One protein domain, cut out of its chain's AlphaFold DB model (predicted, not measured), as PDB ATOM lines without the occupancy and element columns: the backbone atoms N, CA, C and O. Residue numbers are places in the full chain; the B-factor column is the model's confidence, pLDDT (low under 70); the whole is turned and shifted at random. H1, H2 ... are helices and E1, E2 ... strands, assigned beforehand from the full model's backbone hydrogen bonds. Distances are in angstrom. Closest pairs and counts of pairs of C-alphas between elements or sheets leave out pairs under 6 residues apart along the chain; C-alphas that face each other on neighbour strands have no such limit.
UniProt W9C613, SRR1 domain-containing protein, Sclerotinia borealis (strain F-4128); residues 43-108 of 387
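This is residues 43 to 108 of the 387 residues of the protein "SRR1 domain-containing protein" of Sclerotinia borealis (strain F-4128) (UniProt W9C613). Look for a long two-stranded hairpin, E4 and E5, whose tip, residues 93 to 98, sticks out; away from the tip a small three-stranded meander, E1 E2 E3, each strand the antiparallel neighbour of the one before, meets E4 through E1, and a short helix, H1, packs on E5. The 66 printed residues run E1 E2 E3 H1 E4 E5, class mixed, loose, with radius of gyration of the C-alphas 13.7 A and spans 40 by 33 by 20 A.

Start at E1, residues 43 to 45, a hairpin with E2, residues 51 to 54; N 44 and O 52 are within hydrogen-bond range at 2.8 A. E2 forms a hairpin with E3, residues 60 to 63; see N 53 and O 61, 2.9 A. In H1, residues 69 to 76, 3 of 4 O i to N i+4 pairs are within range. E4, residues 84 to 92, and E5, residues 99 to 107, form an antiparallel hairpin; see N 90 and O 101, 2.7 A. The closest C-alphas of E1 and E4 are Ile 43 and Tyr 85, 4.8 A; of H1 and E5, Val 70 and Ile 104, 6.3 A.

Find C-alpha 43 at (-61.145, 15.223, 68.816), where E1 begins. E4 spans 24.5 A; E5 spans 24.3 A, to C-alpha 107 at (-57.973, 24.499, 69.168).

The farthest C-alphas, Lys 47 and Arg 95, are 41.8 A apart. The printed part has no cut; pLDDT is under 70 at residues 66 to 78 and 94.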
ATOM      1  N   ILE A  43     -61.573  16.166  67.786       93.06
ATOM      2  CA  ILE A  43     -61.145  15.223  68.816       93.06
ATOM      3  C   ILE A  43     -61.327  15.868  70.187       93.06
ATOM      4  O   ILE A  43     -60.724  16.896  70.499       93.06
ATOM      5  N   LEU A  44     -62.119  15.226  71.038       92.38
ATOM      6  CA  LEU A  44     -62.382  15.656  72.402       92.38
ATOM      7  C   LEU A  44     -61.626  14.791  73.408       92.38
ATOM      8  O   LEU A  44     -61.765  13.565  73.381       92.38
ATOM      9  N   PRO A  45     -60.848  15.389  74.326       88.31
ATOM     10  CA  PRO A  45     -60.212  14.626  75.388       88.31
ATOM     11  C   PRO A  45     -61.275  14.069  76.349       88.31
ATOM     12  O   PRO A  45     -62.158  14.793  76.811       88.31
ATOM     13  N   LYS A  46     -61.169  12.782  76.683       85.69
ATOM     14  CA  LYS A  46     -61.953  12.115  77.732       85.69
ATOM     15  C   LYS A  46     -61.070  11.936  78.972       85.69
ATOM     16  O   LYS A  46     -59.841  12.025  78.910       85.69
ATOM     17  N   LYS A  47     -61.694  11.680  80.125       75.69
ATOM     18  CA  LYS A  47     -60.963  11.189  81.305       75.69
ATOM     19  C   LYS A  47     -60.262   9.862  80.946       75.69
ATOM     20  O   LYS A  47     -60.683   9.171  80.022       75.69
ATOM     21  N   ASP A  48     -59.162   9.552  81.628       78.69
ATOM     22  CA  ASP A  48     -58.384   8.310  81.447       78.69
ATOM     23  C   ASP A  48     -57.600   8.178  80.129       78.69
ATOM     24  O   ASP A  48     -57.355   7.074  79.650       78.69
ATOM     25  N   LYS A  49     -57.150   9.305  79.557       75.06
ATOM     26  CA  LYS A  49     -56.298   9.356  78.345       75.06
ATOM     27  C   LYS A  49     -56.953   8.793  77.076       75.06
ATOM     28  O   LYS A  49     -56.263   8.577  76.086       75.06
ATOM     29  N   LYS A  50     -58.266   8.579  77.091       84.75
ATOM     30  CA  LYS A  50     -59.068   8.278  75.901       84.75
ATOM     31  C   LYS A  50     -59.476   9.579  75.213       84.75
ATOM     32  O   LYS A  50     -59.478  10.643  75.840       84.75
ATOM     33  N   CYS A  51     -59.870   9.510  73.951       91.12
ATOM     34  CA  CYS A  51     -60.543  10.624  73.295       91.12
ATOM     35  C   CYS A  51     -61.778  10.150  72.530       91.12
ATOM     36  O   CYS A  51     -61.972   8.958  72.302       91.12
ATOM     37  N   MET A  52     -62.623  11.108  72.171       93.69
ATOM     38  CA  MET A  52     -63.745  10.899  71.267       93.69
ATOM     39  C   MET A  52     -63.441  11.644  69.973       93.69
ATOM     40  O   MET A  52     -63.097  12.822  70.035       93.69
ATOM     41  N   ILE A  53     -63.557  10.988  68.823       94.25
ATOM     42  CA  ILE A  53     -63.410  11.609  67.503       94.25
ATOM     43  C   ILE A  53     -64.761  11.644  66.795       94.25
ATOM     44  O   ILE A  53     -65.480  10.645  66.787       94.25
ATOM     45  N   LEU A  54     -65.115  12.788  66.208       95.00
ATOM     46  CA  LEU A  54     -66.316  12.889  65.385       95.00
ATOM     47  C   LEU A  54     -66.038  12.300  63.998       95.00
ATOM     48  O   LEU A  54     -65.279  12.876  63.209       95.00
ATOM     49  N   GLY A  55     -66.642  11.147  63.722       93.56
ATOM     50  CA  GLY A  55     -66.498  10.412  62.472       93.56
ATOM     51  C   GLY A  55     -67.212  11.074  61.295       93.56
ATOM     52  O   GLY A  55     -68.001  12.012  61.438       93.56
ATOM     53  N   SER A  56     -66.941  10.575  60.089       94.25
ATOM     54  CA  SER A  56     -67.617  11.027  58.863       94.25
ATOM     55  C   SER A  56     -69.112  10.695  58.833       94.25
ATOM     56  O   SER A  56     -69.862  11.326  58.094       94.25
ATOM     57  N   ASP A  57     -69.534   9.723  59.640       95.44
ATOM     58  CA  ASP A  57     -70.925   9.333  59.895       95.44
ATOM     59  C   ASP A  57     -71.673  10.296  60.833       95.44
ATOM     60  O   ASP A  57     -72.858  10.098  61.073       95.44
ATOM     61  N   GLN A  58     -71.016  11.366  61.303       93.19
ATOM     62  CA  GLN A  58     -71.542  12.308  62.301       93.19
ATOM     63  C   GLN A  58     -71.748  11.680  63.690       93.19
ATOM     64  O   GLN A  58     -72.458  12.253  64.519       93.19
ATOM     65  N   GLU A  59     -71.097  10.550  63.974       94.31
ATOM     66  CA  GLU A  59     -71.139   9.891  65.279       94.31
ATOM     67  C   GLU A  59     -69.799  10.017  66.022       94.31
ATOM     68  O   GLU A  59     -68.733  10.194  65.426       94.31
ATOM     69  N   TRP A  60     -69.853   9.982  67.357       94.38
ATOM     70  CA  TRP A  60     -68.663  10.066  68.205       94.38
ATOM     71  C   TRP A  60     -68.104   8.676  68.481       94.38
ATOM     72  O   TRP A  60     -68.745   7.865  69.148       94.38
ATOM     73  N   HIS A  61     -66.867   8.451  68.055       93.62
ATOM     74  CA  HIS A  61     -66.164   7.182  68.226       93.62
ATOM     75  C   HIS A  61     -65.091   7.308  69.297       93.62
ATOM     76  O   HIS A  61     -64.365   8.303  69.336       93.62
ATOM     77  N   GLU A  62     -64.978   6.311  70.173       92.06
ATOM     78  CA  GLU A  62     -63.865   6.255  71.122       92.06
ATOM     79  C   GLU A  62     -62.578   5.878  70.378       92.06
ATOM     80  O   GLU A  62     -62.526   4.884  69.655       92.06
ATOM     81  N   ASP A  63     -61.529   6.667  70.574       88.44
ATOM     82  CA  ASP A  63     -60.206   6.441  70.005       88.44
ATOM     83  C   ASP A  63     -59.179   6.414  71.152       88.44
ATOM     84  O   ASP A  63     -59.334   7.058  72.200       88.44
ATOM     85  N   LYS A  64     -58.105   5.643  70.962       82.12
ATOM     86  CA  LYS A  64     -56.942   5.634  71.865       82.12
ATOM     87  C   LYS A  64     -56.267   7.007  71.923       82.12
ATOM     88  O   LYS A  64     -55.499   7.262  72.846       82.12
ATOM     89  N   GLY A  65     -56.588   7.871  70.962       70.62
ATOM     90  CA  GLY A  65     -56.175   9.258  70.914       70.62
ATOM     91  C   GLY A  65     -54.718   9.446  70.529       70.62
ATOM     92  O   GLY A  65     -54.008   8.477  70.247       70.62
ATOM     93  N   PRO A  66     -54.266  10.710  70.455       68.19
ATOM     94  CA  PRO A  66     -52.860  11.006  70.238       68.19
ATOM     95  C   PRO A  66     -51.995  10.248  71.241       68.19
ATOM     96  O   PRO A  66     -52.295  10.214  72.437       68.19
ATOM     97  N   SER A  67     -50.865   9.714  70.774       67.44
ATOM     98  CA  SER A  67     -49.810   9.299  71.697       67.44
ATOM     99  C   SER A  67     -49.443  10.470  72.627       67.44
ATOM    100  O   SER A  67     -49.553  11.639  72.248       67.44
ATOM    101  N   HIS A  68     -49.005  10.154  73.850       56.44
ATOM    102  CA  HIS A  68     -48.696  11.112  74.927       56.44
ATOM    103  C   HIS A  68     -47.913  12.367  74.487       56.44
ATOM    104  O   HIS A  68     -48.096  13.438  75.059       56.44
ATOM    105  N   TYR A  69     -47.086  12.240  73.447       52.34
ATOM    106  CA  TYR A  69     -46.205  13.278  72.924       52.34
ATOM    107  C   TYR A  69     -46.920  14.565  72.475       52.34
ATOM    108  O   TYR A  69     -46.397  15.661  72.661       52.34
ATOM    109  N   VAL A  70     -48.126  14.460  71.910       61.00
ATOM    110  CA  VAL A  70     -48.835  15.626  71.351       61.00
ATOM    111  C   VAL A  70     -49.331  16.567  72.454       61.00
ATOM    112  O   VAL A  70     -49.188  17.784  72.352       61.00
ATOM    113  N   LEU A  71     -49.880  16.006  73.534       61.25
ATOM    114  CA  LEU A  71     -50.392  16.785  74.668       61.25
ATOM    115  C   LEU A  71     -49.264  17.523  75.402       61.25
ATOM    116  O   LEU A  71     -49.472  18.615  75.936       61.25
ATOM    117  N   ASP A  72     -48.065  16.940  75.401       59.53
ATOM    118  CA  ASP A  72     -46.883  17.548  75.998       59.53
ATOM    119  C   ASP A  72     -46.320  18.689  75.141       59.53
ATOM    120  O   ASP A  72     -45.732  19.607  75.703       59.53
ATOM    121  N   PHE A  73     -46.543  18.706  73.821       65.25
ATOM    122  CA  PHE A  73     -46.072  19.786  72.946       65.25
ATOM    123  C   PHE A  73     -46.839  21.096  73.164       65.25
ATOM    124  O   PHE A  73     -46.219  22.130  73.411       65.25
ATOM    125  N   ASP A  74     -48.176  21.060  73.158       69.00
ATOM    126  CA  ASP A  74     -48.988  22.251  73.455       69.00
ATOM    127  C   ASP A  74     -48.693  22.758  74.882       69.00
ATOM    128  O   ASP A  74     -48.503  23.960  75.101       69.00
ATOM    129  N   ARG A  75     -48.529  21.838  75.844       67.06
ATOM    130  CA  ARG A  75     -48.114  22.179  77.213       67.06
ATOM    131  C   ARG A  75     -46.712  22.796  77.260       67.06
ATOM    132  O   ARG A  75     -46.523  23.792  77.954       67.06
ATOM    133  N   ALA A  76     -45.744  22.240  76.532       64.69
ATOM    134  CA  ALA A  76     -44.374  22.750  76.459       64.69
ATOM    135  C   ALA A  76     -44.307  24.140  75.814       64.69
ATOM    136  O   ALA A  76     -43.456  24.949  76.181       64.69
ATOM    137  N   LEU A  77     -45.230  24.446  74.899       68.56
ATOM    138  CA  LEU A  77     -45.390  25.773  74.306       68.56
ATOM    139  C   LEU A  77     -46.174  26.755  75.195       68.56
ATOM    140  O   LEU A  77     -46.366  27.907  74.803       68.56
ATOM    141  N   GLY A  78     -46.628  26.328  76.380       69.75
ATOM    142  CA  GLY A  78     -47.433  27.154  77.286       69.75
ATOM    143  C   GLY A  78     -48.822  27.483  76.733       69.75
ATOM    144  O   GLY A  78     -49.450  28.450  77.170       69.75
ATOM    145  N   ILE A  79     -49.296  26.702  75.762       73.75
ATOM    146  CA  ILE A  79     -50.607  26.863  75.147       73.75
ATOM    147  C   ILE A  79     -51.639  26.368  76.164       73.75
ATOM    148  O   ILE A  79     -51.742  25.178  76.454       73.75
ATOM    149  N   SER A  80     -52.383  27.304  76.750       77.69
ATOM    150  CA  SER A  80     -53.501  27.014  77.648       77.69
ATOM    151  C   SER A  80     -54.832  27.341  76.974       77.69
ATOM    152  O   SER A  80     -54.903  28.180  76.074       77.69
ATOM    153  N   GLY A  81     -55.895  26.665  77.413       85.25
ATOM    154  CA  GLY A  81     -57.253  26.903  76.922       85.25
ATOM    155  C   GLY A  81     -57.666  26.077  75.707       85.25
ATOM    156  O   GLY A  81     -58.701  26.382  75.136       85.25
ATOM    157  N   THR A  82     -56.906  25.051  75.311       89.38
ATOM    158  CA  THR A  82     -57.343  24.081  74.295       89.38
ATOM    159  C   THR A  82     -58.637  23.387  74.727       89.38
ATOM    160  O   THR A  82     -58.695  22.787  75.799       89.38
ATOM    161  N   GLU A  83     -59.655  23.440  73.874       91.19
ATOM    162  CA  GLU A  83     -60.972  22.834  74.095       91.19
ATOM    163  C   GLU A  83     -61.146  21.532  73.304       91.19
ATOM    164  O   GLU A  83     -61.806  20.605  73.769       91.19
ATOM    165  N   PHE A  84     -60.536  21.447  72.122       92.50
ATOM    166  CA  PHE A  84     -60.557  20.262  71.266       92.50
ATOM    167  C   PHE A  84     -59.276  20.166  70.440       92.50
ATOM    168  O   PHE A  84     -58.476  21.099  70.406       92.50
ATOM    169  N   TYR A  85     -59.076  19.037  69.772       91.88
ATOM    170  CA  TYR A  85     -57.919  18.784  68.925       91.88
ATOM    171  C   TYR A  85     -58.354  18.387  67.517       91.88
ATOM    172  O   TYR A  85     -59.474  17.920  67.319       91.88
ATOM    173  N   ARG A  86     -57.462  18.530  66.538       91.75
ATOM    174  CA  ARG A  86     -57.629  17.950  65.195       91.75
ATOM    175  C   ARG A  86     -56.332  17.339  64.708       91.75
ATOM    176  O   ARG A  86     -55.261  17.813  65.083       91.75
ATOM    177  N   ARG A  87     -56.453  16.307  63.869       89.81
ATOM    178  CA  ARG A  87     -55.349  15.784  63.057       89.81
ATOM    179  C   ARG A  87     -55.188  16.667  61.826       89.81
ATOM    180  O   ARG A  87     -56.155  16.859  61.094       89.81
ATOM    181  N   ASN A  88     -53.978  17.157  61.606       86.06
ATOM    182  CA  ASN A  88     -53.588  17.895  60.417       86.06
ATOM    183  C   ASN A  88     -52.418  17.182  59.749       86.06
ATOM    184  O   ASN A  88     -51.557  16.604  60.414       86.06
ATOM    185  N   GLU A  89     -52.361  17.280  58.430       85.88
ATOM    186  CA  GLU A  89     -51.190  16.856  57.678       85.88
ATOM    187  C   GLU A  89     -50.127  17.955  57.745       85.88
ATOM    188  O   GLU A  89     -50.327  19.087  57.294       85.88
ATOM    189  N   TYR A  90     -48.976  17.615  58.304       80.44
ATOM    190  CA  TYR A  90     -47.779  18.427  58.266       80.44
ATOM    191  C   TYR A  90     -46.867  17.920  57.157       80.44
ATOM    192  O   TYR A  90     -46.392  16.790  57.175       80.44
ATOM    193  N   TRP A  91     -46.597  18.782  56.189       82.06
ATOM    194  CA  TRP A  91     -45.721  18.444  55.080       82.06
ATOM    195  C   TRP A  91     -44.307  18.916  55.416       82.06
ATOM    196  O   TRP A  91     -44.102  20.054  55.847       82.06
ATOM    197  N   SER A  92     -43.316  18.055  55.224       76.56
ATOM    198  CA  SER A  92     -41.914  18.364  55.484       76.56
ATOM    199  C   SER A  92     -41.037  17.950  54.299       76.56
ATOM    200  O   SER A  92     -41.426  17.143  53.463       76.56
ATOM    201  N   GLY A  93     -39.874  18.585  54.156       71.81
ATOM    202  CA  GLY A  93     -38.967  18.334  53.033       71.81
ATOM    203  C   GLY A  93     -39.430  18.891  51.679       71.81
ATOM    204  O   GLY A  93     -40.279  19.783  51.598       71.81
ATOM    205  N   TYR A  94     -38.791  18.427  50.598       68.75
ATOM    206  CA  TYR A  94     -38.885  19.043  49.269       68.75
ATOM    207  C   TYR A  94     -38.737  18.040  48.120       68.75
ATOM    208  O   TYR A  94     -37.816  17.221  48.079       68.75
ATOM    209  N   ARG A  95     -39.604  18.159  47.104       72.81
ATOM    210  CA  ARG A  95     -39.617  17.313  45.893       72.81
ATOM    211  C   ARG A  95     -39.679  15.818  46.225       72.81
ATOM    212  O   ARG A  95     -40.718  15.336  46.644       72.81
ATOM    213  N   LYS A  96     -38.587  15.083  45.986       70.75
ATOM    214  CA  LYS A  96     -38.502  13.635  46.226       70.75
ATOM    215  C   LYS A  96     -38.370  13.294  47.712       70.75
ATOM    216  O   LYS A  96     -38.519  12.134  48.061       70.75
ATOM    217  N   GLU A  97     -38.071  14.292  48.537       74.44
ATOM    218  CA  GLU A  97     -37.954  14.201  49.993       74.44
ATOM    219  C   GLU A  97     -39.186  14.815  50.673       74.44
ATOM    220  O   GLU A  97     -39.100  15.230  51.818       74.44
ATOM    221  N   LEU A  98     -40.296  14.987  49.944       78.12
ATOM    222  CA  LEU A  98     -41.532  15.482  50.533       78.12
ATOM    223  C   LEU A  98     -42.154  14.358  51.365       78.12
ATOM    224  O   LEU A  98     -42.595  13.348  50.818       78.12
ATOM    225  N   GLU A  99     -42.157  14.550  52.673       83.25
ATOM    226  CA  GLU A  99     -42.738  13.656  53.663       83.25
ATOM    227  C   GLU A  99     -44.037  14.278  54.180       83.25
ATOM    228  O   GLU A  99     -44.155  15.501  54.308       83.25
ATOM    229  N   VAL A 100     -45.035  13.431  54.421       85.00
ATOM    230  CA  VAL A 100     -46.302  13.831  55.030       85.00
ATOM    231  C   VAL A 100     -46.360  13.163  56.389       85.00
ATOM    232  O   VAL A 100     -46.429  11.939  56.481       85.00
ATOM    233  N   ASP A 101     -46.308  13.987  57.422       83.31
ATOM    234  CA  ASP A 101     -46.472  13.588  58.807       83.31
ATOM    235  C   ASP A 101     -47.875  13.979  59.276       83.31
ATOM    236  O   ASP A 101     -48.432  14.990  58.854       83.31
ATOM    237  N   GLU A 102     -48.450  13.213  60.195       84.62
ATOM    238  CA  GLU A 102     -49.657  13.642  60.899       84.62
ATOM    239  C   GLU A 102     -49.257  14.365  62.187       84.62
ATOM    240  O   GLU A 102     -48.515  13.831  63.017       84.62
ATOM    241  N   CYS A 103     -49.775  15.573  62.389       83.38
ATOM    242  CA  CYS A 103     -49.688  16.270  63.663       83.38
ATOM    243  C   CYS A 103     -51.084  16.445  64.257       83.38
ATOM    244  O   CYS A 103     -52.079  16.542  63.546       83.38
ATOM    245  N   ILE A 104     -51.173  16.474  65.583       86.50
ATOM    246  CA  ILE A 104     -52.415  16.810  66.270       86.50
ATOM    247  C   ILE A 104     -52.223  18.171  66.930       86.50
ATOM    248  O   ILE A 104     -51.212  18.418  67.580       86.50
ATOM    249  N   CYS A 105     -53.165  19.080  66.718       87.44
ATOM    250  CA  CYS A 105     -53.085  20.455  67.204       87.44
ATOM    251  C   CYS A 105     -54.304  20.778  68.062       87.44
ATOM    252  O   CYS A 105     -55.417  20.375  67.726       87.44
ATOM    253  N   GLY A 106     -54.094  21.491  69.171       90.69
ATOM    254  CA  GLY A 106     -55.166  22.028  70.000       90.69
ATOM    255  C   GLY A 106     -55.827  23.276  69.412       90.69
ATOM    256  O   GLY A 106     -55.158  24.150  68.859       90.69
ATOM    257  N   TYR A 107     -57.136  23.385  69.589       93.19
ATOM    258  CA  TYR A 107     -57.973  24.499  69.168       93.19
ATOM    259  C   TYR A 107     -58.915  24.909  70.292       93.19
ATOM    260  O   TYR A 107     -59.210  24.142  71.209       93.19
ATOM    261  N   ILE A 108     -59.415  26.129  70.195       93.31
ATOM    262  CA  ILE A 108     -60.512  26.643  70.999       93.31
ATOM    263  C   ILE A 108     -61.725  26.844  70.104       93.31
ATOM    264  O   ILE A 108     -61.612  27.168  68.912       93.31
TER     265      ILE A 108